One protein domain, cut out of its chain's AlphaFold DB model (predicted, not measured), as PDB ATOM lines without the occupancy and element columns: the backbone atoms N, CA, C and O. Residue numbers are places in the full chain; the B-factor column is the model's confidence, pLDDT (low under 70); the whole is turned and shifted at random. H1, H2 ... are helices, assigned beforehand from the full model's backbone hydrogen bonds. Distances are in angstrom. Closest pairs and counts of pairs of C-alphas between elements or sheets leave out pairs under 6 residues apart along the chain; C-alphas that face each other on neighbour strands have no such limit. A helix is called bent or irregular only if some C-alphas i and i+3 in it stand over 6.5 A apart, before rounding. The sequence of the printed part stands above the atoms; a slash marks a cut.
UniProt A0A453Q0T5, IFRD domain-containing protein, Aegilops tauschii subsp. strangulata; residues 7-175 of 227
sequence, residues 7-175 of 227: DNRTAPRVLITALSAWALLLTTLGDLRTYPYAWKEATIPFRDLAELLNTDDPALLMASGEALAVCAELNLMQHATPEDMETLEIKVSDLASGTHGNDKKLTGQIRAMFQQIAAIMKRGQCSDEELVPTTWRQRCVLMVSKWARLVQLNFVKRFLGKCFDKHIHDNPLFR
ATOM      1  N   ASP A   7     215.103 171.828  92.300       46.81
ATOM      2  CA  ASP A   7     215.936 171.935  93.513       46.81
ATOM      3  C   ASP A   7     215.619 173.178  94.370       46.81
ATOM      4  O   ASP A   7     215.661 173.161  95.597       46.81
ATOM      5  N   ASN A   8     215.167 174.264  93.738       51.22
ATOM      6  CA  ASN A   8     214.938 175.529  94.447       51.22
ATOM      7  C   ASN A   8     213.591 175.580  95.195       51.22
ATOM      8  O   ASN A   8     213.360 176.487  95.989       51.22
ATOM      9  N   ARG A   9     212.663 174.645  94.928       51.47
ATOM     10  CA  ARG A   9     211.334 174.601  95.581       51.47
ATOM     11  C   ARG A   9     211.284 173.669  96.786       51.47
ATOM     12  O   ARG A   9     210.406 173.817  97.636       51.47
ATOM     13  N   THR A  10     212.181 172.693  96.835       59.72
ATOM     14  CA  THR A  10     212.309 171.738  97.937       59.72
ATOM     15  C   THR A  10     213.068 172.359  99.103       59.72
ATOM     16  O   THR A  10     212.656 172.156 100.241       59.72
ATOM     17  N   ALA A  11     214.076 173.198  98.836       76.19
ATOM     18  CA  ALA A  11     214.890 173.837  99.871       76.19
ATOM     19  C   ALA A  11     214.076 174.615 100.937       76.19
ATOM     20  O   ALA A  11     214.258 174.331 102.121       76.19
ATOM     21  N   PRO A  12     213.094 175.482 100.590       81.50
ATOM     22  CA  PRO A  12     212.290 176.177 101.602       81.50
ATOM     23  C   PRO A  12     211.403 175.233 102.419       81.50
ATOM     24  O   PRO A  12     211.251 175.398 103.624       81.50
ATOM     25  N   ARG A  13     210.840 174.194 101.788       85.38
ATOM     26  CA  ARG A  13     209.976 173.217 102.473       85.38
ATOM     27  C   ARG A  13     210.755 172.361 103.463       85.38
ATOM     28  O   ARG A  13     210.256 172.081 104.552       85.38
ATOM     29  N   VAL A  14     211.959 171.947 103.076       89.06
ATOM     30  CA  VAL A  14     212.864 171.195 103.948       89.06
ATOM     31  C   VAL A  14     213.253 172.060 105.141       89.06
ATOM     32  O   VAL A  14     213.140 171.595 106.269       89.06
ATOM     33  N   LEU A  15     213.588 173.330 104.910       89.62
ATOM     34  CA  LEU A  15     213.949 174.271 105.966       89.62
ATOM     35  C   LEU A  15     212.802 174.535 106.956       89.62
ATOM     36  O   LEU A  15     213.009 174.438 108.161       89.62
ATOM     37  N   ILE A  16     211.576 174.767 106.470       89.62
ATOM     38  CA  ILE A  16     210.373 174.911 107.315       89.62
ATOM     39  C   ILE A  16     210.173 173.677 108.203       89.62
ATOM     40  O   ILE A  16     209.872 173.788 109.394       89.62
ATOM     41  N   THR A  17     210.323 172.489 107.614       89.38
ATOM     42  CA  THR A  17     210.123 171.221 108.326       89.38
ATOM     43  C   THR A  17     211.231 170.994 109.349       89.38
ATOM     44  O   THR A  17     210.938 170.602 110.477       89.38
ATOM     45  N   ALA A  18     212.481 171.293 108.988       90.50
ATOM     46  CA  ALA A  18     213.633 171.214 109.877       90.50
ATOM     47  C   ALA A  18     213.487 172.166 111.071       90.50
ATOM     48  O   ALA A  18     213.646 171.727 112.205       90.50
ATOM     49  N   LEU A  19     213.085 173.420 110.841       89.88
ATOM     50  CA  LEU A  19     212.807 174.392 111.907       89.88
ATOM     51  C   LEU A  19     211.660 173.945 112.813       89.88
ATOM     52  O   LEU A  19     211.783 174.012 114.030       89.88
ATOM     53  N   SER A  20     210.568 173.431 112.239       88.25
ATOM     54  CA  SER A  20     209.437 172.912 113.025       88.25
ATOM     55  C   SER A  20     209.842 171.711 113.889       88.25
ATOM     56  O   SER A  20     209.398 171.590 115.029       88.25
ATOM     57  N   ALA A  21     210.674 170.812 113.352       90.06
ATOM     58  CA  ALA A  21     211.188 169.653 114.076       90.06
ATOM     59  C   ALA A  21     212.196 170.058 115.160       90.06
ATOM     60  O   ALA A  21     212.147 169.526 116.265       90.06
ATOM     61  N   TRP A  22     213.067 171.026 114.876       89.69
ATOM     62  CA  TRP A  22     213.992 171.591 115.853       89.69
ATOM     63  C   TRP A  22     213.244 172.273 117.004       89.69
ATOM     64  O   TRP A  22     213.497 171.956 118.163       89.69
ATOM     65  N   ALA A  23     212.246 173.108 116.697       87.81
ATOM     66  CA  ALA A  23     211.378 173.712 117.701       87.81
ATOM     67  C   ALA A  23     210.693 172.640 118.557       87.81
ATOM     68  O   ALA A  23     210.729 172.738 119.778       87.81
ATOM     69  N   LEU A  24     210.142 171.581 117.945       87.38
ATOM     70  CA  LEU A  24     209.561 170.451 118.674       87.38
ATOM     71  C   LEU A  24     210.575 169.793 119.615       87.38
ATOM     72  O   LEU A  24     210.241 169.545 120.772       87.38
ATOM     73  N   LEU A  25     211.795 169.520 119.147       87.06
ATOM     74  CA  LEU A  25     212.839 168.919 119.977       87.06
ATOM     75  C   LEU A  25     213.108 169.774 121.216       87.06
ATOM     76  O   LEU A  25     213.102 169.227 122.317       87.06
ATOM     77  N   LEU A  26     213.222 171.100 121.070       81.62
ATOM     78  CA  LEU A  26     213.397 172.012 122.209       81.62
ATOM     79  C   LEU A  26     212.296 171.859 123.266       81.62
ATOM     80  O   LEU A  26     212.589 171.922 124.451       81.62
ATOM     81  N   THR A  27     211.050 171.590 122.862       78.44
ATOM     82  CA  THR A  27     209.930 171.380 123.805       78.44
ATOM     83  C   THR A  27     209.984 170.052 124.562       78.44
ATOM     84  O   THR A  27     209.246 169.863 125.526       78.44
ATOM     85  N   THR A  28     210.775 169.097 124.069       76.44
ATOM     86  CA  THR A  28     210.935 167.759 124.661       76.44
ATOM     87  C   THR A  28     212.213 167.627 125.471       76.44
ATOM     88  O   THR A  28     212.307 166.754 126.334       76.44
ATOM     89  N   LEU A  29     213.197 168.489 125.207       69.00
ATOM     90  CA  LEU A  29     214.345 168.639 126.080       69.00
ATOM     91  C   LEU A  29     213.812 169.193 127.407       69.00
ATOM     92  O   LEU A  29     213.031 170.138 127.406       69.00
ATOM     93  N   GLY A  30     214.155 168.531 128.517       61.91
ATOM     94  CA  GLY A  30     213.711 168.905 129.865       61.91
ATOM     95  C   GLY A  30     214.263 170.264 130.305       61.91
ATOM     96  O   GLY A  30     214.372 171.188 129.507       61.91
ATOM     97  N   ASP A  31     214.654 170.417 131.571       63.91
ATOM     98  CA  ASP A  31     215.230 171.694 132.005       63.91
ATOM     99  C   ASP A  31     216.592 171.945 131.334       63.91
ATOM    100  O   ASP A  31     217.651 171.527 131.812       63.91
ATOM    101  N   LEU A  32     216.558 172.654 130.204       62.22
ATOM    102  CA  LEU A  32     217.719 173.048 129.420       62.22
ATOM    103  C   LEU A  32     218.707 173.880 130.245       62.22
ATOM    104  O   LEU A  32     219.892 173.922 129.916       62.22
ATOM    105  N   ARG A  33     218.277 174.479 131.367       58.38
ATOM    106  CA  ARG A  33     219.156 175.208 132.290       58.38
ATOM    107  C   ARG A  33     220.218 174.300 132.905       58.38
ATOM    108  O   ARG A  33     221.311 174.792 133.174       58.38
ATOM    109  N   THR A  34     219.958 172.998 133.022       63.22
ATOM    110  CA  THR A  34     220.889 172.011 133.598       63.22
ATOM    111  C   THR A  34     222.039 171.614 132.666       63.22
ATOM    112  O   THR A  34     223.036 171.060 133.127       63.22
ATOM    113  N   TYR A  35     221.948 171.928 131.369       63.22
ATOM    114  CA  TYR A  35     222.979 171.566 130.395       63.22
ATOM    115  C   TYR A  35     224.187 172.525 130.438       63.22
ATOM    116  O   TYR A  35     224.023 173.715 130.738       63.22
ATOM    117  N   PRO A  36     225.408 172.052 130.112       63.97
ATOM    118  CA  PRO A  36     226.613 172.882 130.089       63.97
ATOM    119  C   PRO A  36     226.503 174.078 129.133       63.97
ATOM    120  O   PRO A  36     225.882 173.981 128.075       63.97
ATOM    121  N   TYR A  37     227.166 175.189 129.467       60.53
ATOM    122  CA  TYR A  37     227.174 176.423 128.665       60.53
ATOM    123  C   TYR A  37     227.633 176.200 127.210       60.53
ATOM    124  O   TYR A  37     226.989 176.679 126.283       60.53
ATOM    125  N   ALA A  38     228.649 175.355 126.998       55.88
ATOM    126  CA  ALA A  38     229.143 174.982 125.667       55.88
ATOM    127  C   ALA A  38     228.101 174.249 124.798       55.88
ATOM    128  O   ALA A  38     228.151 174.318 123.575       55.88
ATOM    129  N   TRP A  39     227.135 173.561 125.417       64.69
ATOM    130  CA  TRP A  39     226.020 172.946 124.697       64.69
ATOM    131  C   TRP A  39     224.999 174.003 124.262       64.69
ATOM    132  O   TRP A  39     224.360 173.856 123.231       64.69
ATOM    133  N   LYS A  40     224.856 175.095 125.018       58.00
ATOM    134  CA  LYS A  40     223.847 176.137 124.783       58.00
ATOM    135  C   LYS A  40     224.259 177.112 123.681       58.00
ATOM    136  O   LYS A  40     223.441 177.385 122.809       58.00
ATOM    137  N   GLU A  41     225.519 177.553 123.660       56.97
ATOM    138  CA  GLU A  41     226.050 178.393 122.570       56.97
ATOM    139  C   GLU A  41     226.128 177.642 121.233       56.97
ATOM    140  O   GLU A  41     225.881 178.221 120.180       56.97
ATOM    141  N   ALA A  42     226.417 176.337 121.258       57.50
ATOM    142  CA  ALA A  42     226.541 175.534 120.043       57.50
ATOM    143  C   ALA A  42     225.193 175.118 119.420       57.50
ATOM    144  O   ALA A  42     225.165 174.690 118.268       57.50
ATOM    145  N   THR A  43     224.086 175.197 120.167       66.81
ATOM    146  CA  THR A  43     222.816 174.553 119.770       66.81
ATOM    147  C   THR A  43     221.732 175.538 119.336       66.81
ATOM    148  O   THR A  43     220.783 175.122 118.668       66.81
ATOM    149  N   ILE A  44     221.839 176.828 119.680       80.00
ATOM    150  CA  ILE A  44     220.799 177.818 119.366       80.00
ATOM    151  C   ILE A  44     221.327 178.866 118.379       80.00
ATOM    152  O   ILE A  44     221.983 179.823 118.790       80.00
ATOM    153  N   PRO A  45     221.035 178.720 117.075       84.44
ATOM    154  CA  PRO A  45     221.572 179.598 116.045       84.44
ATOM    155  C   PRO A  45     220.765 180.905 115.949       84.44
ATOM    156  O   PRO A  45     220.026 181.130 114.991       84.44
ATOM    157  N   PHE A  46     220.869 181.782 116.956       86.56
ATOM    158  CA  PHE A  46     220.102 183.040 117.015       86.56
ATOM    159  C   PHE A  46     220.359 183.969 115.823       86.56
ATOM    160  O   PHE A  46     219.423 184.596 115.325       86.56
ATOM    161  N   ARG A  47     221.597 184.004 115.325       87.12
ATOM    162  CA  ARG A  47     221.970 184.733 114.108       87.12
ATOM    163  C   ARG A  47     221.210 184.234 112.881       87.12
ATOM    164  O   ARG A  47     220.584 185.032 112.183       87.12
ATOM    165  N   ASP A  48     221.205 182.922 112.662       88.69
ATOM    166  CA  ASP A  48     220.507 182.312 111.527       88.69
ATOM    167  C   ASP A  48     218.990 182.488 111.676       88.69
ATOM    168  O   ASP A  48     218.302 182.811 110.712       88.69
ATOM    169  N   LEU A  49     218.446 182.367 112.895       88.69
ATOM    170  CA  LEU A  49     217.035 182.662 113.173       88.69
ATOM    171  C   LEU A  49     216.676 184.108 112.818       88.69
ATOM    172  O   LEU A  49     215.642 184.339 112.191       88.69
ATOM    173  N   ALA A  50     217.527 185.072 113.170       88.75
ATOM    174  CA  ALA A  50     217.323 186.460 112.791       88.75
ATOM    175  C   ALA A  50     217.335 186.619 111.264       88.75
ATOM    176  O   ALA A  50     216.500 187.340 110.718       88.75
ATOM    177  N   GLU A  51     218.253 185.965 110.551       89.06
ATOM    178  CA  GLU A  51     218.282 185.974 109.084       89.06
ATOM    179  C   GLU A  51     216.998 185.385 108.483       89.06
ATOM    180  O   GLU A  51     216.408 185.980 107.580       89.06
ATOM    181  N   LEU A  52     216.492 184.285 109.042       89.25
ATOM    182  CA  LEU A  52     215.259 183.641 108.593       89.25
ATOM    183  C   LEU A  52     214.011 184.516 108.778       89.25
ATOM    184  O   LEU A  52     213.035 184.323 108.054       89.25
ATOM    185  N   LEU A  53     214.025 185.487 109.695       88.31
ATOM    186  CA  LEU A  53     212.946 186.473 109.845       88.31
ATOM    187  C   LEU A  53     212.911 187.520 108.719       88.31
ATOM    188  O   LEU A  53     211.903 188.202 108.568       88.31
ATOM    189  N   ASN A  54     213.959 187.618 107.893       85.31
ATOM    190  CA  ASN A  54     213.960 188.467 106.695       85.31
ATOM    191  C   ASN A  54     213.259 187.809 105.496       85.31
ATOM    192  O   ASN A  54     213.219 188.382 104.408       85.31
ATOM    193  N   THR A  55     212.762 186.578 105.651       83.94
ATOM    194  CA  THR A  55     212.169 185.845 104.539       83.94
ATOM    195  C   THR A  55     210.820 186.406 104.116       83.94
ATOM    196  O   THR A  55     210.004 186.891 104.897       83.94
ATOM    197  N   ASP A  56     210.564 186.235 102.831       81.00
ATOM    198  CA  ASP A  56     209.307 186.545 102.194       81.00
ATOM    199  C   ASP A  56     208.282 185.402 102.323       81.00
ATOM    200  O   ASP A  56     207.103 185.606 102.055       81.00
ATOM    201  N   ASP A  57     208.678 184.189 102.696       84.81
ATOM    202  CA  ASP A  57     207.744 183.063 102.785       84.81
ATOM    203  C   ASP A  57     206.954 183.097 104.114       84.81
ATOM    204  O   ASP A  57     207.548 182.904 105.177       84.81
ATOM    205  N   PRO A  58     205.616 183.284 104.101       83.06
ATOM    206  CA  PRO A  58     204.818 183.331 105.326       83.06
ATOM    207  C   PRO A  58     204.858 182.019 106.123       83.06
ATOM    208  O   PRO A  58     204.703 182.048 107.341       83.06
ATOM    209  N   ALA A  59     205.070 180.871 105.470       83.94
ATOM    210  CA  ALA A  59     205.189 179.591 106.163       83.94
ATOM    211  C   ALA A  59     206.534 179.466 106.893       83.94
ATOM    212  O   ALA A  59     206.580 178.926 107.998       83.94
ATOM    213  N   LEU A  60     207.605 180.004 106.303       86.69
ATOM    214  CA  LEU A  60     208.915 180.070 106.946       86.69
ATOM    215  C   LEU A  60     208.929 181.106 108.072       86.69
ATOM    216  O   LEU A  60     209.399 180.781 109.153       86.69
ATOM    217  N   LEU A  61     208.314 182.279 107.882       86.62
ATOM    218  CA  LEU A  61     208.112 183.262 108.957       86.62
ATOM    219  C   LEU A  61     207.344 182.666 110.139       86.62
ATOM    220  O   LEU A  61     207.709 182.896 111.289       86.62
ATOM    221  N   MET A  62     206.296 181.884 109.864       84.00
ATOM    222  CA  MET A  62     205.551 181.183 110.906       84.00
ATOM    223  C   MET A  62     206.419 180.175 111.656       84.00
ATOM    224  O   MET A  62     206.420 180.192 112.880       84.00
ATOM    225  N   ALA A  63     207.171 179.329 110.948       87.81
ATOM    226  CA  ALA A  63     208.036 178.336 111.583       87.81
ATOM    227  C   ALA A  63     209.167 178.983 112.402       87.81
ATOM    228  O   ALA A  63     209.429 178.557 113.524       87.81
ATOM    229  N   SER A  64     209.797 180.038 111.880       90.38
ATOM    230  CA  SER A  64     210.824 180.802 112.595       90.38
ATOM    231  C   SER A  64     210.254 181.508 113.826       90.38
ATOM    232  O   SER A  64     210.875 181.490 114.884       90.38
ATOM    233  N   GLY A  65     209.052 182.082 113.721       87.06
ATOM    234  CA  GLY A  65     208.355 182.696 114.851       87.06
ATOM    235  C   GLY A  65     207.931 181.680 115.916       87.06
ATOM    236  O   GLY A  65     208.140 181.934 117.098       87.06
ATOM    237  N   GLU A  66     207.412 180.510 115.520       85.62
ATOM    238  CA  GLU A  66     207.116 179.394 116.435       85.62
ATOM    239  C   GLU A  66     208.385 178.972 117.196       85.62
ATOM    240  O   GLU A  66     208.353 178.824 118.418       85.62
ATOM    241  N   ALA A  67     209.516 178.837 116.499       89.50
ATOM    242  CA  ALA A  67     210.787 178.463 117.109       89.50
ATOM    243  C   ALA A  67     211.313 179.536 118.081       89.50
ATOM    244  O   ALA A  67     211.692 179.220 119.208       89.50
ATOM    245  N   LEU A  68     211.259 180.812 117.685       88.12
ATOM    246  CA  LEU A  68     211.660 181.935 118.534       88.12
ATOM    247  C   LEU A  68     210.778 182.053 119.785       88.12
ATOM    248  O   LEU A  68     211.284 182.317 120.873       88.12
ATOM    249  N   ALA A  69     209.473 181.812 119.652       84.19
ATOM    250  CA  ALA A  69     208.546 181.819 120.777       84.19
ATOM    251  C   ALA A  69     208.866 180.709 121.791       84.19
ATOM    252  O   ALA A  69     208.824 180.957 122.995       84.19
ATOM    253  N   VAL A  70     209.249 179.516 121.321       82.31
ATOM    254  CA  VAL A  70     209.735 178.430 122.189       82.31
ATOM    255  C   VAL A  70     211.033 178.831 122.890       82.31
ATOM    256  O   VAL A  70     211.154 178.627 124.095       82.31
ATOM    257  N   CYS A  71     211.983 179.450 122.184       83.50
ATOM    258  CA  CYS A  71     213.213 179.953 122.803       83.50
ATOM    259  C   CYS A  71     212.938 181.006 123.885       83.50
ATOM    260  O   CYS A  71     213.564 180.971 124.945       83.50
ATOM    261  N   ALA A  72     211.993 181.912 123.644       80.31
ATOM    262  CA  ALA A  72     211.565 182.911 124.615       80.31
ATOM    263  C   ALA A  72     210.871 182.281 125.836       80.31
ATOM    264  O   ALA A  72     211.223 182.614 126.965       80.31
ATOM    265  N   GLU A  73     209.943 181.339 125.635       77.06
ATOM    266  CA  GLU A  73     209.250 180.640 126.730       77.06
ATOM    267  C   GLU A  73     210.217 179.829 127.598       77.06
ATOM    268  O   GLU A  73     210.161 179.897 128.823       77.06
ATOM    269  N   LEU A  74     211.151 179.108 126.977       75.94
ATOM    270  CA  LEU A  74     212.145 178.295 127.682       75.94
ATOM    271  C   LEU A  74     213.293 179.129 128.281       75.94
ATOM    272  O   LEU A  74     214.257 178.570 128.808       75.94
ATOM    273  N   ASN A  75     213.192 180.463 128.221       75.25
ATOM    274  CA  ASN A  75     214.199 181.411 128.691       75.25
ATOM    275  C   ASN A  75     215.597 181.145 128.096       75.25
ATOM    276  O   ASN A  75     216.619 181.286 128.764       75.25
ATOM    277  N   LEU A  76     215.644 180.728 126.830       78.31
ATOM    278  CA  LEU A  76     216.884 180.443 126.107       78.31
ATOM    279  C   LEU A  76     217.510 181.706 125.507       78.31
ATOM    280  O   LEU A  76     218.694 181.705 125.184       78.31
ATOM    281  N   MET A  77     216.738 182.790 125.400       78.25
ATOM    282  CA  MET A  77     217.175 184.078 124.841       78.25
ATOM    283  C   MET A  77     218.333 184.712 125.620       78.25
ATOM    284  O   MET A  77     219.118 185.455 125.045       78.25
ATOM    285  N   GLN A  78     218.493 184.372 126.904       75.75
ATOM    286  CA  GLN A  78     219.625 184.803 127.735       75.75
ATOM    287  C   GLN A  78     220.995 184.321 127.215       75.75
ATOM    288  O   GLN A  78     222.028 184.757 127.714       75.75
ATOM    289  N   HIS A  79     221.006 183.378 126.268       77.62
ATOM    290  CA  HIS A  79     222.209 182.839 125.636       77.62
ATOM    291  C   HIS A  79     222.508 183.472 124.271       77.62
ATOM    292  O   HIS A  79     223.488 183.098 123.636       77.62
ATOM    293  N   ALA A  80     221.673 184.402 123.800       81.25
ATOM    294  CA  ALA A  80     221.973 185.173 122.604       81.25
ATOM    295  C   ALA A  80     223.100 186.175 122.888       81.25
ATOM    296  O   ALA A  80     223.188 186.737 123.984       81.25
ATOM    297  N   THR A  81     223.942 186.436 121.887       85.44
ATOM    298  CA  THR A  81     224.873 187.566 121.970       85.44
ATOM    299  C   THR A  81     224.079 188.881 122.004       85.44
ATOM    300  O   THR A  81     222.972 188.931 121.457       85.44
ATOM    301  N   PRO A  82     224.608 189.962 122.609       84.44
ATOM    302  CA  PRO A  82     223.915 191.251 122.631       84.44
ATOM    303  C   PRO A  82     223.536 191.753 121.229       84.44
ATOM    304  O   PRO A  82     222.427 192.242 121.037       84.44
ATOM    305  N   GLU A  83     224.421 191.553 120.247       87.81
ATOM    306  CA  GLU A  83     224.205 191.924 118.843       87.81
ATOM    307  C   GLU A  83     223.047 191.143 118.202       87.81
ATOM    308  O   GLU A  83     222.186 191.714 117.525       87.81
ATOM    309  N   ASP A  84     223.006 189.822 118.415       87.69
ATOM    310  CA  ASP A  84     221.949 188.978 117.857       87.69
ATOM    311  C   ASP A  84     220.600 189.289 118.526       87.69
ATOM    312  O   ASP A  84     219.564 189.295 117.861       87.69
ATOM    313  N   MET A  85     220.609 189.587 119.830       87.81
ATOM    314  CA  MET A  85     219.411 189.946 120.589       87.81
ATOM    315  C   MET A  85     218.820 191.276 120.103       87.81
ATOM    316  O   MET A  85     217.637 191.333 119.774       87.81
ATOM    317  N   GLU A  86     219.648 192.314 119.954       88.62
ATOM    318  CA  GLU A  86     219.236 193.605 119.386       88.62
ATOM    319  C   GLU A  86     218.655 193.429 117.974       88.62
ATOM    320  O   GLU A  86     217.571 193.929 117.659       88.62
ATOM    321  N   THR A  87     219.322 192.630 117.136       91.44
ATOM    322  CA  THR A  87     218.848 192.326 115.779       91.44
ATOM    323  C   THR A  87     217.479 191.636 115.793       91.44
ATOM    324  O   THR A  87     216.613 191.951 114.970       91.44
ATOM    325  N   LEU A  88     217.264 190.688 116.710       90.19
ATOM    326  CA  LEU A  88     215.986 189.994 116.869       90.19
ATOM    327  C   LEU A  88     214.884 190.942 117.351       90.19
ATOM    328  O   LEU A  88     213.782 190.894 116.810       90.19
ATOM    329  N   GLU A  89     215.161 191.821 118.314       89.19
ATOM    330  CA  GLU A  89     214.178 192.780 118.832       89.19
ATOM    331  C   GLU A  89     213.696 193.765 117.776       89.19
ATOM    332  O   GLU A  89     212.487 194.007 117.675       89.19
ATOM    333  N   ILE A  90     214.618 194.301 116.971       89.88
ATOM    334  CA  ILE A  90     214.290 195.199 115.860       89.88
ATOM    335  C   ILE A  90     213.360 194.471 114.884       89.88
ATOM    336  O   ILE A  90     212.236 194.915 114.643       89.88
ATOM    337  N   LYS A  91     213.761 193.281 114.417       89.62
ATOM    338  CA  LYS A  91     212.985 192.501 113.438       89.62
ATOM    339  C   LYS A  91     211.614 192.083 113.958       89.62
ATOM    340  O   LYS A  91     210.618 192.188 113.245       89.62
ATOM    341  N   VAL A  92     211.541 191.608 115.198       89.44
ATOM    342  CA  VAL A  92     210.274 191.218 115.829       89.44
ATOM    343  C   VAL A  92     209.357 192.433 115.986       89.44
ATOM    344  O   VAL A  92     208.157 192.320 115.734       89.44
ATOM    345  N   SER A  93     209.900 193.599 116.341       89.00
ATOM    346  CA  SER A  93     209.131 194.845 116.457       89.00
ATOM    347  C   SER A  93     208.599 195.331 115.105       89.00
ATOM    348  O   SER A  93     207.435 195.737 115.008       89.00
ATOM    349  N   ASP A  94     209.399 195.226 114.046       87.81
ATOM    350  CA  ASP A  94     208.987 195.567 112.681       87.81
ATOM    351  C   ASP A  94     207.862 194.644 112.186       87.81
ATOM    352  O   ASP A  94     206.833 195.099 111.678       87.81
ATOM    353  N   LEU A  95     207.995 193.334 112.416       87.06
ATOM    354  CA  LEU A  95     206.974 192.342 112.064       87.06
ATOM    355  C   LEU A  95     205.688 192.493 112.898       87.06
ATOM    356  O   LEU A  95     204.590 192.228 112.398       87.06
ATOM    357  N   ALA A  96     205.798 192.934 114.153       84.69
ATOM    358  CA  ALA A  96     204.663 193.170 115.045       84.69
ATOM    359  C   ALA A  96     203.878 194.449 114.699       84.69
ATOM    360  O   ALA A  96     202.648 194.477 114.832       84.69
ATOM    361  N   SER A  97     204.581 195.501 114.271       82.62
ATOM    362  CA  SER A  97     203.996 196.794 113.891       82.62
ATOM    363  C   SER A  97     203.459 196.804 112.457       82.62
ATOM    364  O   SER A  97     202.517 197.540 112.165       82.62
ATOM    365  N   GLY A  98     203.986 195.943 111.581       68.81
ATOM    366  CA  GLY A  98     203.578 195.875 110.176       68.81
ATOM    367  C   GLY A  98     204.103 197.046 109.344       68.81
ATOM    368  O   GLY A  98     203.525 197.367 108.311       68.81
ATOM    369  N   THR A  99     205.179 197.697 109.791       59.03
ATOM    370  CA  THR A  99     205.777 198.887 109.160       59.03
ATOM    371  C   THR A  99     206.426 198.601 107.804       59.03
ATOM    372  O   THR A  99     206.556 199.511 106.984       59.03
ATOM    373  N   HIS A 100     206.775 197.346 107.504       53.12
ATOM    374  CA  HIS A 100     207.236 196.952 106.173       53.12
ATOM    375  C   HIS A 100     206.067 196.759 105.198       53.12
ATOM    376  O   HIS A 100     205.103 196.056 105.496       53.12
ATOM    377  N   GLY A 101     206.206 197.306 103.980       47.72
ATOM    378  CA  GLY A 101     205.238 197.298 102.864       47.72
ATOM    379  C   GLY A 101     204.769 195.931 102.326       47.72
ATOM    380  O   GLY A 101     204.193 195.855 101.244       47.72
ATOM    381  N   ASN A 102     204.955 194.860 103.096       50.81
ATOM    382  CA  ASN A 102     204.464 193.503 102.877       50.81
ATOM    383  C   ASN A 102     203.123 193.237 103.593       50.81
ATOM    384  O   ASN A 102     202.763 192.088 103.853       50.81
ATOM    385  N   ASP A 103     202.354 194.288 103.886       51.66
ATOM    386  CA  ASP A 103     201.111 194.269 104.677       51.66
ATOM    387  C   ASP A 103     200.013 193.344 104.090       51.66
ATOM    388  O   ASP A 103     199.129 192.867 104.797       51.66
ATOM    389  N   LYS A 104     200.117 192.989 102.799       55.00
ATOM    390  CA  LYS A 104     199.250 191.997 102.123       55.00
ATOM    391  C   LYS A 104     199.611 190.531 102.427       55.00
ATOM    392  O   LYS A 104     198.837 189.639 102.091       55.00
ATOM    393  N   LYS A 105     200.791 190.274 102.999       55.41
ATOM    394  CA  LYS A 105     201.426 188.948 103.136       55.41
ATOM    395  C   LYS A 105     201.416 188.421 104.571       55.41
ATOM    396  O   LYS A 105     201.348 187.211 104.779       55.41
ATOM    397  N   LEU A 106     201.451 189.322 105.557       60.88
ATOM    398  CA  LEU A 106     201.302 188.979 106.969       60.88
ATOM    399  C   LEU A 106     199.817 188.815 107.305       60.88
ATOM    400  O   LEU A 106     199.107 189.788 107.568       60.88
ATOM    401  N   THR A 107     199.347 187.569 107.338       70.06
ATOM    402  CA  THR A 107     198.030 187.252 107.902       70.06
ATOM    403  C   THR A 107     197.945 187.814 109.324       70.06
ATOM    404  O   THR A 107     198.930 187.765 110.064       70.06
ATOM    405  N   GLY A 108     196.771 188.290 109.751       74.19
ATOM    406  CA  GLY A 108     196.570 188.810 111.113       74.19
ATOM    407  C   GLY A 108     197.053 187.855 112.218       74.19
ATOM    408  O   GLY A 108     197.525 188.305 113.254       74.19
ATOM    409  N   GLN A 109     197.038 186.543 111.958       73.19
ATOM    410  CA  GLN A 109     197.603 185.522 112.843       73.19
ATOM    411  C   GLN A 109     199.127 185.633 113.024       73.19
ATOM    412  O   GLN A 109     199.602 185.562 114.152       73.19
ATOM    413  N   ILE A 110     199.886 185.816 111.937       76.81
ATOM    414  CA  ILE A 110     201.353 185.949 111.982       76.81
ATOM    415  C   ILE A 110     201.717 187.205 112.781       76.81
ATOM    416  O   ILE A 110     202.571 187.171 113.660       76.81
ATOM    417  N   ARG A 111     200.994 188.305 112.537       81.12
ATOM    418  CA  ARG A 111     201.189 189.580 113.241       81.12
ATOM    419  C   ARG A 111     200.901 189.455 114.732       81.12
ATOM    420  O   ARG A 111     201.711 189.874 115.549       81.12
ATOM    421  N   ALA A 112     199.779 188.827 115.084       79.69
ATOM    422  CA  ALA A 112     199.407 188.583 116.472       79.69
ATOM    423  C   ALA A 112     200.440 187.710 117.204       79.69
ATOM    424  O   ALA A 112     200.703 187.936 118.382       79.69
ATOM    425  N   MET A 113     201.050 186.743 116.512       82.81
ATOM    426  CA  MET A 113     202.152 185.952 117.061       82.81
ATOM    427  C   MET A 113     203.377 186.829 117.351       82.81
ATOM    428  O   MET A 113     203.857 186.825 118.481       82.81
ATOM    429  N   PHE A 114     203.849 187.631 116.392       84.31
ATOM    430  CA  PHE A 114     205.009 188.505 116.621       84.31
ATOM    431  C   PHE A 114     204.757 189.581 117.682       84.31
ATOM    432  O   PHE A 114     205.661 189.894 118.447       84.31
ATOM    433  N   GLN A 115     203.528 190.083 117.814       84.81
ATOM    434  CA  GLN A 115     203.150 190.977 118.915       84.81
ATOM    435  C   GLN A 115     203.291 190.303 120.287       84.81
ATOM    436  O   GLN A 115     203.777 190.924 121.231       84.81
ATOM    437  N   GLN A 116     202.906 189.027 120.398       81.56
ATOM    438  CA  GLN A 116     203.094 188.256 121.629       81.56
ATOM    439  C   GLN A 116     204.578 188.001 121.915       81.56
ATOM    440  O   GLN A 116     205.009 188.180 123.050       81.56
ATOM    441  N   ILE A 117     205.368 187.646 120.895       82.69
ATOM    442  CA  ILE A 117     206.819 187.449 121.038       82.69
ATOM    443  C   ILE A 117     207.490 188.753 121.499       82.69
ATOM    444  O   ILE A 117     208.230 188.738 122.479       82.69
ATOM    445  N   ALA A 118     207.169 189.890 120.872       84.69
ATOM    446  CA  ALA A 118     207.698 191.205 121.241       84.69
ATOM    447  C   ALA A 118     207.393 191.569 122.703       84.69
ATOM    448  O   ALA A 118     208.246 192.102 123.411       84.69
ATOM    449  N   ALA A 119     206.171 191.278 123.162       81.06
ATOM    450  CA  ALA A 119     205.765 191.528 124.540       81.06
ATOM    451  C   ALA A 119     206.565 190.677 125.540       81.06
ATOM    452  O   ALA A 119     206.965 191.183 126.588       81.06
ATOM    453  N   ILE A 120     206.837 189.411 125.204       74.06
ATOM    454  CA  ILE A 120     207.645 188.511 126.037       74.06
ATOM    455  C   ILE A 120     209.102 188.985 126.088       74.06
ATOM    456  O   ILE A 120     209.663 189.072 127.179       74.06
ATOM    457  N   MET A 121     209.692 189.343 124.942       79.38
ATOM    458  CA  MET A 121     211.081 189.818 124.869       79.38
ATOM    459  C   MET A 121     211.297 191.068 125.734       79.38
ATOM    460  O   MET A 121     212.202 191.089 126.563       79.38
ATOM    461  N   LYS A 122     210.390 192.053 125.659       78.19
ATOM    462  CA  LYS A 122     210.466 193.287 126.465       78.19
ATOM    463  C   LYS A 122     210.326 193.064 127.970       78.19
ATOM    464  O   LYS A 122     210.812 193.874 128.754       78.19
ATOM    465  N   ARG A 123     209.620 192.011 128.390       64.25
ATOM    466  CA  ARG A 123     209.370 191.726 129.810       64.25
ATOM    467  C   ARG A 123     210.564 191.046 130.488       64.25
ATOM    468  O   ARG A 123     210.610 191.022 131.713       64.25
ATOM    469  N   GLY A 124     211.503 190.476 129.727       53.94
ATOM    470  CA  GLY A 124     212.694 189.791 130.250       53.94
ATOM    471  C   GLY A 124     212.425 188.478 131.003       53.94
ATOM    472  O   GLY A 124     213.367 187.778 131.354       53.94
ATOM    473  N   GLN A 125     211.156 188.122 131.240       45.31
ATOM    474  CA  GLN A 125     210.705 186.849 131.804       45.31
ATOM    475  C   GLN A 125     209.224 186.627 131.471       45.31
ATOM    476  O   GLN A 125     208.385 187.516 131.650       45.31
ATOM    477  N   CYS A 126     208.891 185.423 131.000       41.44
ATOM    478  CA  CYS A 126     207.507 184.965 130.942       41.44
ATOM    479  C   CYS A 126     207.054 184.719 132.385       41.44
ATOM    480  O   CYS A 126     207.590 183.836 133.048       41.44
ATOM    481  N   SER A 127     206.119 185.517 132.908       37.94
ATOM    482  CA  SER A 127     205.490 185.191 134.190       37.94
ATOM    483  C   SER A 127     204.778 183.845 134.050       37.94
ATOM    484  O   SER A 127     204.007 183.668 133.104       37.94
ATOM    485  N   ASP A 128     205.004 182.937 135.001       41.75
ATOM    486  CA  ASP A 128     204.430 181.579 135.038       41.75
ATOM    487  C   ASP A 128     202.885 181.552 135.014       41.75
ATOM    488  O   ASP A 128     202.275 180.500 134.841       41.75
ATOM    489  N   GLU A 129     202.229 182.708 135.147       39.78
ATOM    490  CA  GLU A 129     200.797 182.803 135.440       39.78
ATOM    491  C   GLU A 129     199.943 183.483 134.375       39.78
ATOM    492  O   GLU A 129     198.718 183.547 134.507       39.78
ATOM    493  N   GLU A 130     200.523 183.998 133.294       37.38
ATOM    494  CA  GLU A 130     199.668 184.611 132.291       37.38
ATOM    495  C   GLU A 130     198.999 183.484 131.502       37.38
ATOM    496  O   GLU A 130     199.679 182.668 130.890       37.38
ATOM    497  N   LEU A 131     197.668 183.439 131.492       39.41
ATOM    498  CA  LEU A 131     196.836 182.502 130.735       39.41
ATOM    499  C   LEU A 131     196.287 183.234 129.509       39.41
ATOM    500  O   LEU A 131     195.711 184.306 129.635       39.41
ATOM    501  N   VAL A 132     196.495 182.696 128.307       40.97
ATOM    502  CA  VAL A 132     195.923 183.235 127.061       40.97
ATOM    503  C   VAL A 132     194.865 182.225 126.663       40.97
ATOM    504  O   VAL A 132     195.209 181.101 126.295       40.97
ATOM    505  N   PRO A 133     193.577 182.581 126.755       35.44
ATOM    506  CA  PRO A 133     192.515 181.737 126.248       35.44
ATOM    507  C   PRO A 133     192.574 181.753 124.718       35.44
ATOM    508  O   PRO A 133     192.060 182.666 124.071       35.44
ATOM    509  N   THR A 134     193.172 180.734 124.101       36.72
ATOM    510  CA  THR A 134     192.898 180.464 122.687       36.72
ATOM    511  C   THR A 134     191.527 179.809 122.603       36.72
ATOM    512  O   THR A 134     191.335 178.659 122.997       36.72
ATOM    513  N   THR A 135     190.539 180.563 122.128       31.88
ATOM    514  CA  THR A 135     189.175 180.083 121.906       31.88
ATOM    515  C   THR A 135     189.152 179.040 120.782       31.88
ATOM    516  O   THR A 135     188.983 179.361 119.611       31.88
ATOM    517  N   TRP A 136     189.274 177.754 121.128       35.72
ATOM    518  CA  TRP A 136     188.756 176.669 120.288       35.72
ATOM    519  C   TRP A 136     187.263 176.532 120.587       35.72
ATOM    520  O   TRP A 136     186.861 176.527 121.753       35.72
ATOM    521  N   ARG A 137     186.412 176.502 119.554       31.58
ATOM    522  CA  ARG A 137     184.952 176.476 119.721       31.58
ATOM    523  C   ARG A 137     184.531 175.413 120.747       31.58
ATOM    524  O   ARG A 137     184.674 174.224 120.510       31.58
ATOM    525  N   GLN A 138     183.991 175.896 121.865       40.72
ATOM    526  CA  GLN A 138     183.087 175.226 122.799       40.72
ATOM    527  C   GLN A 138     183.408 173.748 123.131       40.72
ATOM    528  O   GLN A 138     182.848 172.842 122.525       40.72
ATOM    529  N   ARG A 139     184.180 173.572 124.225       28.53
ATOM    530  CA  ARG A 139     184.202 172.441 125.200       28.53
ATOM    531  C   ARG A 139     185.504 171.660 125.422       28.53
ATOM    532  O   ARG A 139     185.458 170.670 126.142       28.53
ATOM    533  N   CYS A 140     186.661 172.148 124.987       32.91
ATOM    534  CA  CYS A 140     187.941 171.667 125.525       32.91
ATOM    535  C   CYS A 140     188.859 172.864 125.794       32.91
ATOM    536  O   CYS A 140     189.461 173.405 124.872       32.91
ATOM    537  N   VAL A 141     188.910 173.318 127.048       32.00
ATOM    538  CA  VAL A 141     189.901 174.300 127.505       32.00
ATOM    539  C   VAL A 141     191.136 173.496 127.900       32.00
ATOM    540  O   VAL A 141     191.192 172.966 129.002       32.00
ATOM    541  N   LEU A 142     192.084 173.335 126.978       32.09
ATOM    542  CA  LEU A 142     193.411 172.834 127.329       32.09
ATOM    543  C   LEU A 142     194.195 174.023 127.880       32.09
ATOM    544  O   LEU A 142     194.527 174.948 127.139       32.09
ATOM    545  N   MET A 143     194.431 174.025 129.189       34.53
ATOM    546  CA  MET A 143     195.371 174.951 129.804       34.53
ATOM    547  C   MET A 143     196.787 174.480 129.503       34.53
ATOM    548  O   MET A 143     197.155 173.345 129.789       34.53
ATOM    549  N   VAL A 144     197.553 175.350 128.861       39.22
ATOM    550  CA  VAL A 144     198.807 175.010 128.208       39.22
ATOM    551  C   VAL A 144     199.826 176.120 128.498       39.22
ATOM    552  O   VAL A 144     199.502 177.289 128.284       39.22
ATOM    553  N   SER A 145     201.044 175.775 128.939       50.78
ATOM    554  CA  SER A 145     202.192 176.696 128.886       50.78
ATOM    555  C   SER A 145     202.526 176.963 127.405       50.78
ATOM    556  O   SER A 145     202.615 176.047 126.584       50.78
ATOM    557  N   LYS A 146     202.459 178.235 127.016       68.56
ATOM    558  CA  LYS A 146     201.663 178.687 125.860       68.56
ATOM    559  C   LYS A 146     202.220 178.419 124.457       68.56
ATOM    560  O   LYS A 146     201.415 178.406 123.525       68.56
ATOM    561  N   TRP A 147     203.521 178.201 124.266       72.69
ATOM    562  CA  TRP A 147     204.134 178.030 122.939       72.69
ATOM    563  C   TRP A 147     204.740 176.651 122.732       72.69
ATOM    564  O   TRP A 147     204.417 176.010 121.734       72.69
ATOM    565  N   ALA A 148     205.532 176.137 123.673       75.12
ATOM    566  CA  ALA A 148     206.150 174.814 123.578       75.12
ATOM    567  C   ALA A 148     205.094 173.727 123.341       75.12
ATOM    568  O   ALA A 148     205.153 172.915 122.417       75.12
ATOM    569  N   ARG A 149     204.025 173.773 124.118       75.00
ATOM    570  CA  ARG A 149     202.945 172.805 123.988       75.00
ATOM    571  C   ARG A 149     202.046 173.063 122.776       75.00
ATOM    572  O   ARG A 149     201.503 172.109 122.220       75.00
ATOM    573  N   LEU A 150     201.925 174.311 122.318       75.56
ATOM    574  CA  LEU A 150     201.254 174.637 121.057       75.56
ATOM    575  C   LEU A 150     202.038 174.086 119.858       75.56
ATOM    576  O   LEU A 150     201.434 173.509 118.957       75.56
ATOM    577  N   VAL A 151     203.369 174.171 119.882       79.50
ATOM    578  CA  VAL A 151     204.261 173.561 118.888       79.50
ATOM    579  C   VAL A 151     204.127 172.037 118.899       79.50
ATOM    580  O   VAL A 151     203.927 171.444 117.838       79.50
ATOM    581  N   GLN A 152     204.124 171.399 120.077       82.00
ATOM    582  CA  GLN A 152     203.864 169.956 120.197       82.00
ATOM    583  C   GLN A 152     202.513 169.564 119.589       82.00
ATOM    584  O   GLN A 152     202.430 168.625 118.796       82.00
ATOM    585  N   LEU A 153     201.450 170.301 119.918       79.00
ATOM    586  CA  LEU A 153     200.106 170.022 119.422       79.00
ATOM    587  C   LEU A 153     199.999 170.238 117.907       79.00
ATOM    588  O   LEU A 153     199.428 169.402 117.204       79.00
ATOM    589  N   ASN A 154     200.574 171.327 117.393       80.19
ATOM    590  CA  ASN A 154     200.623 171.619 115.964       80.19
ATOM    591  C   ASN A 154     201.379 170.528 115.208       80.19
ATOM    592  O   ASN A 154     200.928 170.106 114.140       80.19
ATOM    593  N   PHE A 155     202.481 170.026 115.764       83.00
ATOM    594  CA  PHE A 155     203.224 168.918 115.179       83.00
ATOM    595  C   PHE A 155     202.391 167.633 115.137       83.00
ATOM    596  O   PHE A 155     202.213 167.057 114.064       83.00
ATOM    597  N   VAL A 156     201.804 167.220 116.266       82.88
ATOM    598  CA  VAL A 156     200.957 166.014 116.344       82.88
ATOM    599  C   VAL A 156     199.764 166.117 115.392       82.88
ATOM    600  O   VAL A 156     199.433 165.155 114.700       82.88
ATOM    601  N   LYS A 157     199.149 167.297 115.280       81.56
ATOM    602  CA  LYS A 157     198.064 167.562 114.330       81.56
ATOM    603  C   LYS A 157     198.505 167.401 112.878       81.56
ATOM    604  O   LYS A 157     197.795 166.773 112.094       81.56
ATOM    605  N   ARG A 158     199.668 167.949 112.509       81.88
ATOM    606  CA  ARG A 158     200.243 167.804 111.160       81.88
ATOM    607  C   ARG A 158     200.586 166.338 110.863       81.88
ATOM    608  O   ARG A 158     200.311 165.877 109.760       81.88
ATOM    609  N   PHE A 159     201.115 165.612 111.849       83.19
ATOM    610  CA  PHE A 159     201.510 164.207 111.727       83.19
ATOM    611  C   PHE A 159     200.313 163.253 111.586       83.19
ATOM    612  O   PHE A 159     200.289 162.416 110.688       83.19
ATOM    613  N   LEU A 160     199.292 163.392 112.439       84.50
ATOM    614  CA  LEU A 160     198.111 162.515 112.446       84.50
ATOM    615  C   LEU A 160     197.069 162.890 111.382       84.50
ATOM    616  O   LEU A 160     196.195 162.083 111.045       84.50
ATOM    617  N   GLY A 161     197.128 164.116 110.860       86.81
ATOM    618  CA  GLY A 161     196.241 164.603 109.810       86.81
ATOM    619  C   GLY A 161     194.764 164.436 110.172       86.81
ATOM    620  O   GLY A 161     194.309 164.862 111.230       86.81
ATOM    621  N   LYS A 162     193.993 163.786 109.292       85.00
ATOM    622  CA  LYS A 162     192.541 163.586 109.472       85.00
ATOM    623  C   LYS A 162     192.186 162.670 110.647       85.00
ATOM    624  O   LYS A 162     191.058 162.710 111.123       85.00
ATOM    625  N   CYS A 163     193.128 161.850 111.109       82.56
ATOM    626  CA  CYS A 163     192.923 160.950 112.242       82.56
ATOM    627  C   CYS A 163     193.216 161.629 113.587       82.56
ATOM    628  O   CYS A 163     193.027 160.997 114.623       82.56
ATOM    629  N   PHE A 164     193.669 162.891 113.585       81.31
ATOM    630  CA  PHE A 164     194.019 163.637 114.793       81.31
ATOM    631  C   PHE A 164     192.901 163.612 115.837       81.31
ATOM    632  O   PHE A 164     193.145 163.208 116.971       81.31
ATOM    633  N   ASP A 165     191.673 163.958 115.445       78.88
ATOM    634  CA  ASP A 165     190.546 164.014 116.379       78.88
ATOM    635  C   ASP A 165     190.268 162.642 116.995       78.88
ATOM    636  O   ASP A 165     190.128 162.528 118.209       78.88
ATOM    637  N   LYS A 166     190.286 161.579 116.184       83.25
ATOM    638  CA  LYS A 166     190.114 160.206 116.670       83.25
ATOM    639  C   LYS A 166     191.191 159.845 117.693       83.25
ATOM    640  O   LYS A 166     190.883 159.363 118.774       83.25
ATOM    641  N   HIS A 167     192.455 160.114 117.384       83.56
ATOM    642  CA  HIS A 167     193.554 159.790 118.286       83.56
ATOM    643  C   HIS A 167     193.505 160.591 119.587       83.56
ATOM    644  O   HIS A 167     193.686 159.993 120.638       83.56
ATOM    645  N   ILE A 168     193.215 161.892 119.549       78.44
ATOM    646  CA  ILE A 168     193.103 162.715 120.764       78.44
ATOM    647  C   ILE A 168     191.992 162.208 121.691       78.44
ATOM    648  O   ILE A 168     192.165 162.201 122.907       78.44
ATOM    649  N   HIS A 169     190.861 161.769 121.132       73.62
ATOM    650  CA  HIS A 169     189.713 161.335 121.928       73.62
ATOM    651  C   HIS A 169     189.777 159.870 122.349       73.62
ATOM    652  O   HIS A 169     189.218 159.539 123.392       73.62
ATOM    653  N   ASP A 170     190.429 159.000 121.575       77.94
ATOM    654  CA  ASP A 170     190.398 157.551 121.800       77.94
ATOM    655  C   ASP A 170     191.692 157.022 122.433       77.94
ATOM    656  O   ASP A 170     191.650 156.028 123.159       77.94
ATOM    657  N   ASN A 171     192.835 157.686 122.232       77.88
ATOM    658  CA  ASN A 171     194.122 157.196 122.718       77.88
ATOM    659  C   ASN A 171     194.341 157.566 124.201       77.88
ATOM    660  O   ASN A 171     194.395 158.755 124.532       77.88
ATOM    661  N   PRO A 172     194.522 156.582 125.101       76.00
ATOM    662  CA  PRO A 172     194.795 156.846 126.514       76.00
ATOM    663  C   PRO A 172     196.081 157.655 126.739       76.00
ATOM    664  O   PRO A 172     196.132 158.442 127.678       76.00
ATOM    665  N   LEU A 173     197.064 157.576 125.831       72.50
ATOM    666  CA  LEU A 173     198.321 158.332 125.925       72.50
ATOM    667  C   LEU A 173     198.130 159.857 125.850       72.50
ATOM    668  O   LEU A 173     198.989 160.600 126.314       72.50
ATOM    669  N   PHE A 174     197.021 160.340 125.275       69.06
ATOM    670  CA  PHE A 174     196.679 161.769 125.265       69.06
ATOM    671  C   PHE A 174     195.776 162.177 126.443       69.06
ATOM    672  O   PHE A 174     195.608 163.372 126.687       69.06
ATOM    673  N   ARG A 175     195.196 161.215 127.181       60.94
ATOM    674  CA  ARG A 175     194.315 161.470 128.337       60.94
ATOM    675  C   ARG A 175     195.070 161.649 129.646       60.94
ATOM    676  O   ARG A 175     194.576 162.348 130.528       60.94
TER     677      ARG A 175
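Overview. This is residues 7 to 175 of the 227 residues of the protein "IFRD domain-containing protein" of Aegilops tauschii subsp. strangulata (UniProt A0A453Q0T5). Helix H4 runs through the core, with H1, H3, H6 and the first arm of the bent H7 packed round it and H5 packed on H3 and H6. H7 then turns away from this core, and its second arm leads to the short H8 at one end; H2 touches no helix, and residues 135 to 140 and 169 to 175 stick out. The printed part has 169 residues, with eight named helices, H1 to H8 in chain order, and no named strand: the class is all helix. It is compact, with a radius of gyration of the C-alphas of 16.6 A and spans of 48 by 42 by 37 A.

Arrangement. H1, residues 7 to 28, touches the hub H4, residues 58 to 73, at a shallow tilt of 20 degrees, the same way; the closest C-alphas, of Ala 23 and Ala 67, are 4.8 A apart. H2, residues 37 to 43, is apart from H1 and H4. H3, residues 46 to 52, forms a helical hairpin with H4, at a shallow tilt of 20 degrees, opposite ways, closest at the C-alphas of Leu 49 and Ser 64, 6.5 A. H5, residues 82 to 97, touches H3 with residues 84 to 91 alone, at 35.4 degrees, only just a steep tilt, the same way; the C-alphas of Ala 50 and Leu 88 come closest, 5.6 A. H5 and H6, residues 108 to 123, form another helical hairpin, at a steep tilt of 40 degrees, opposite ways, closest at the C-alphas of Ala 96 and Gln 115, 4.7 A. H6 touches H4 at a shallow tilt of 26 degrees, the same way, closest at the C-alphas of Ala 69 and Ile 117, 5.9 A. H7, residues 148 to 170, was assigned as one helix by its hydrogen bonds but is bent, with C-alphas 159 and 162 9.3 A apart; its arms H7a, residues 148 to 159, and H7b, residues 162 to 170, stand at a steep tilt of 60 degrees. H7b is irregular, with C-alphas 162 and 165 7.2 A apart. H7a touches H1, whose residues 20 to 27 alone take part, closest at the C-alphas of Thr 27 and Ala 148, 5.1 A. H8, residues 172 to 175, touches H7b only at the corner, closest at the C-alphas of Ile 168 and Phe 174, 5.8 A. Every O i to N i+4 pair is within hydrogen-bond range in H3, H4, H5, H6 and H7a, against 15 of 18 in H1, 2 of 3 in H2 and 4 of 5 in H7b; H8 is too short for such a pair.

Along the chain. H1 begins at C-alpha 7, (215.936, 171.935, 93.513), and measures 31.8 A from first to last C-alpha. H4 measures 22.0 A, H5 22.4 A, H6 22.8 A and H7a 16.6 A. H8 ends at C-alpha 175, (194.315, 161.470, 128.337).

Size, cuts and confidence. The C-alphas of Glu 83 and Asp 170, the two farthest apart, are 48.3 A apart. The printed part has no cut, and the link from H6 to H7, residues 124 to 147, is long. The mean pLDDT of the printed part is 72.9, with 54 residues under 70: 7 to 10, 29 to 43, 98 to 106, 123 to 146 and 174 to 175.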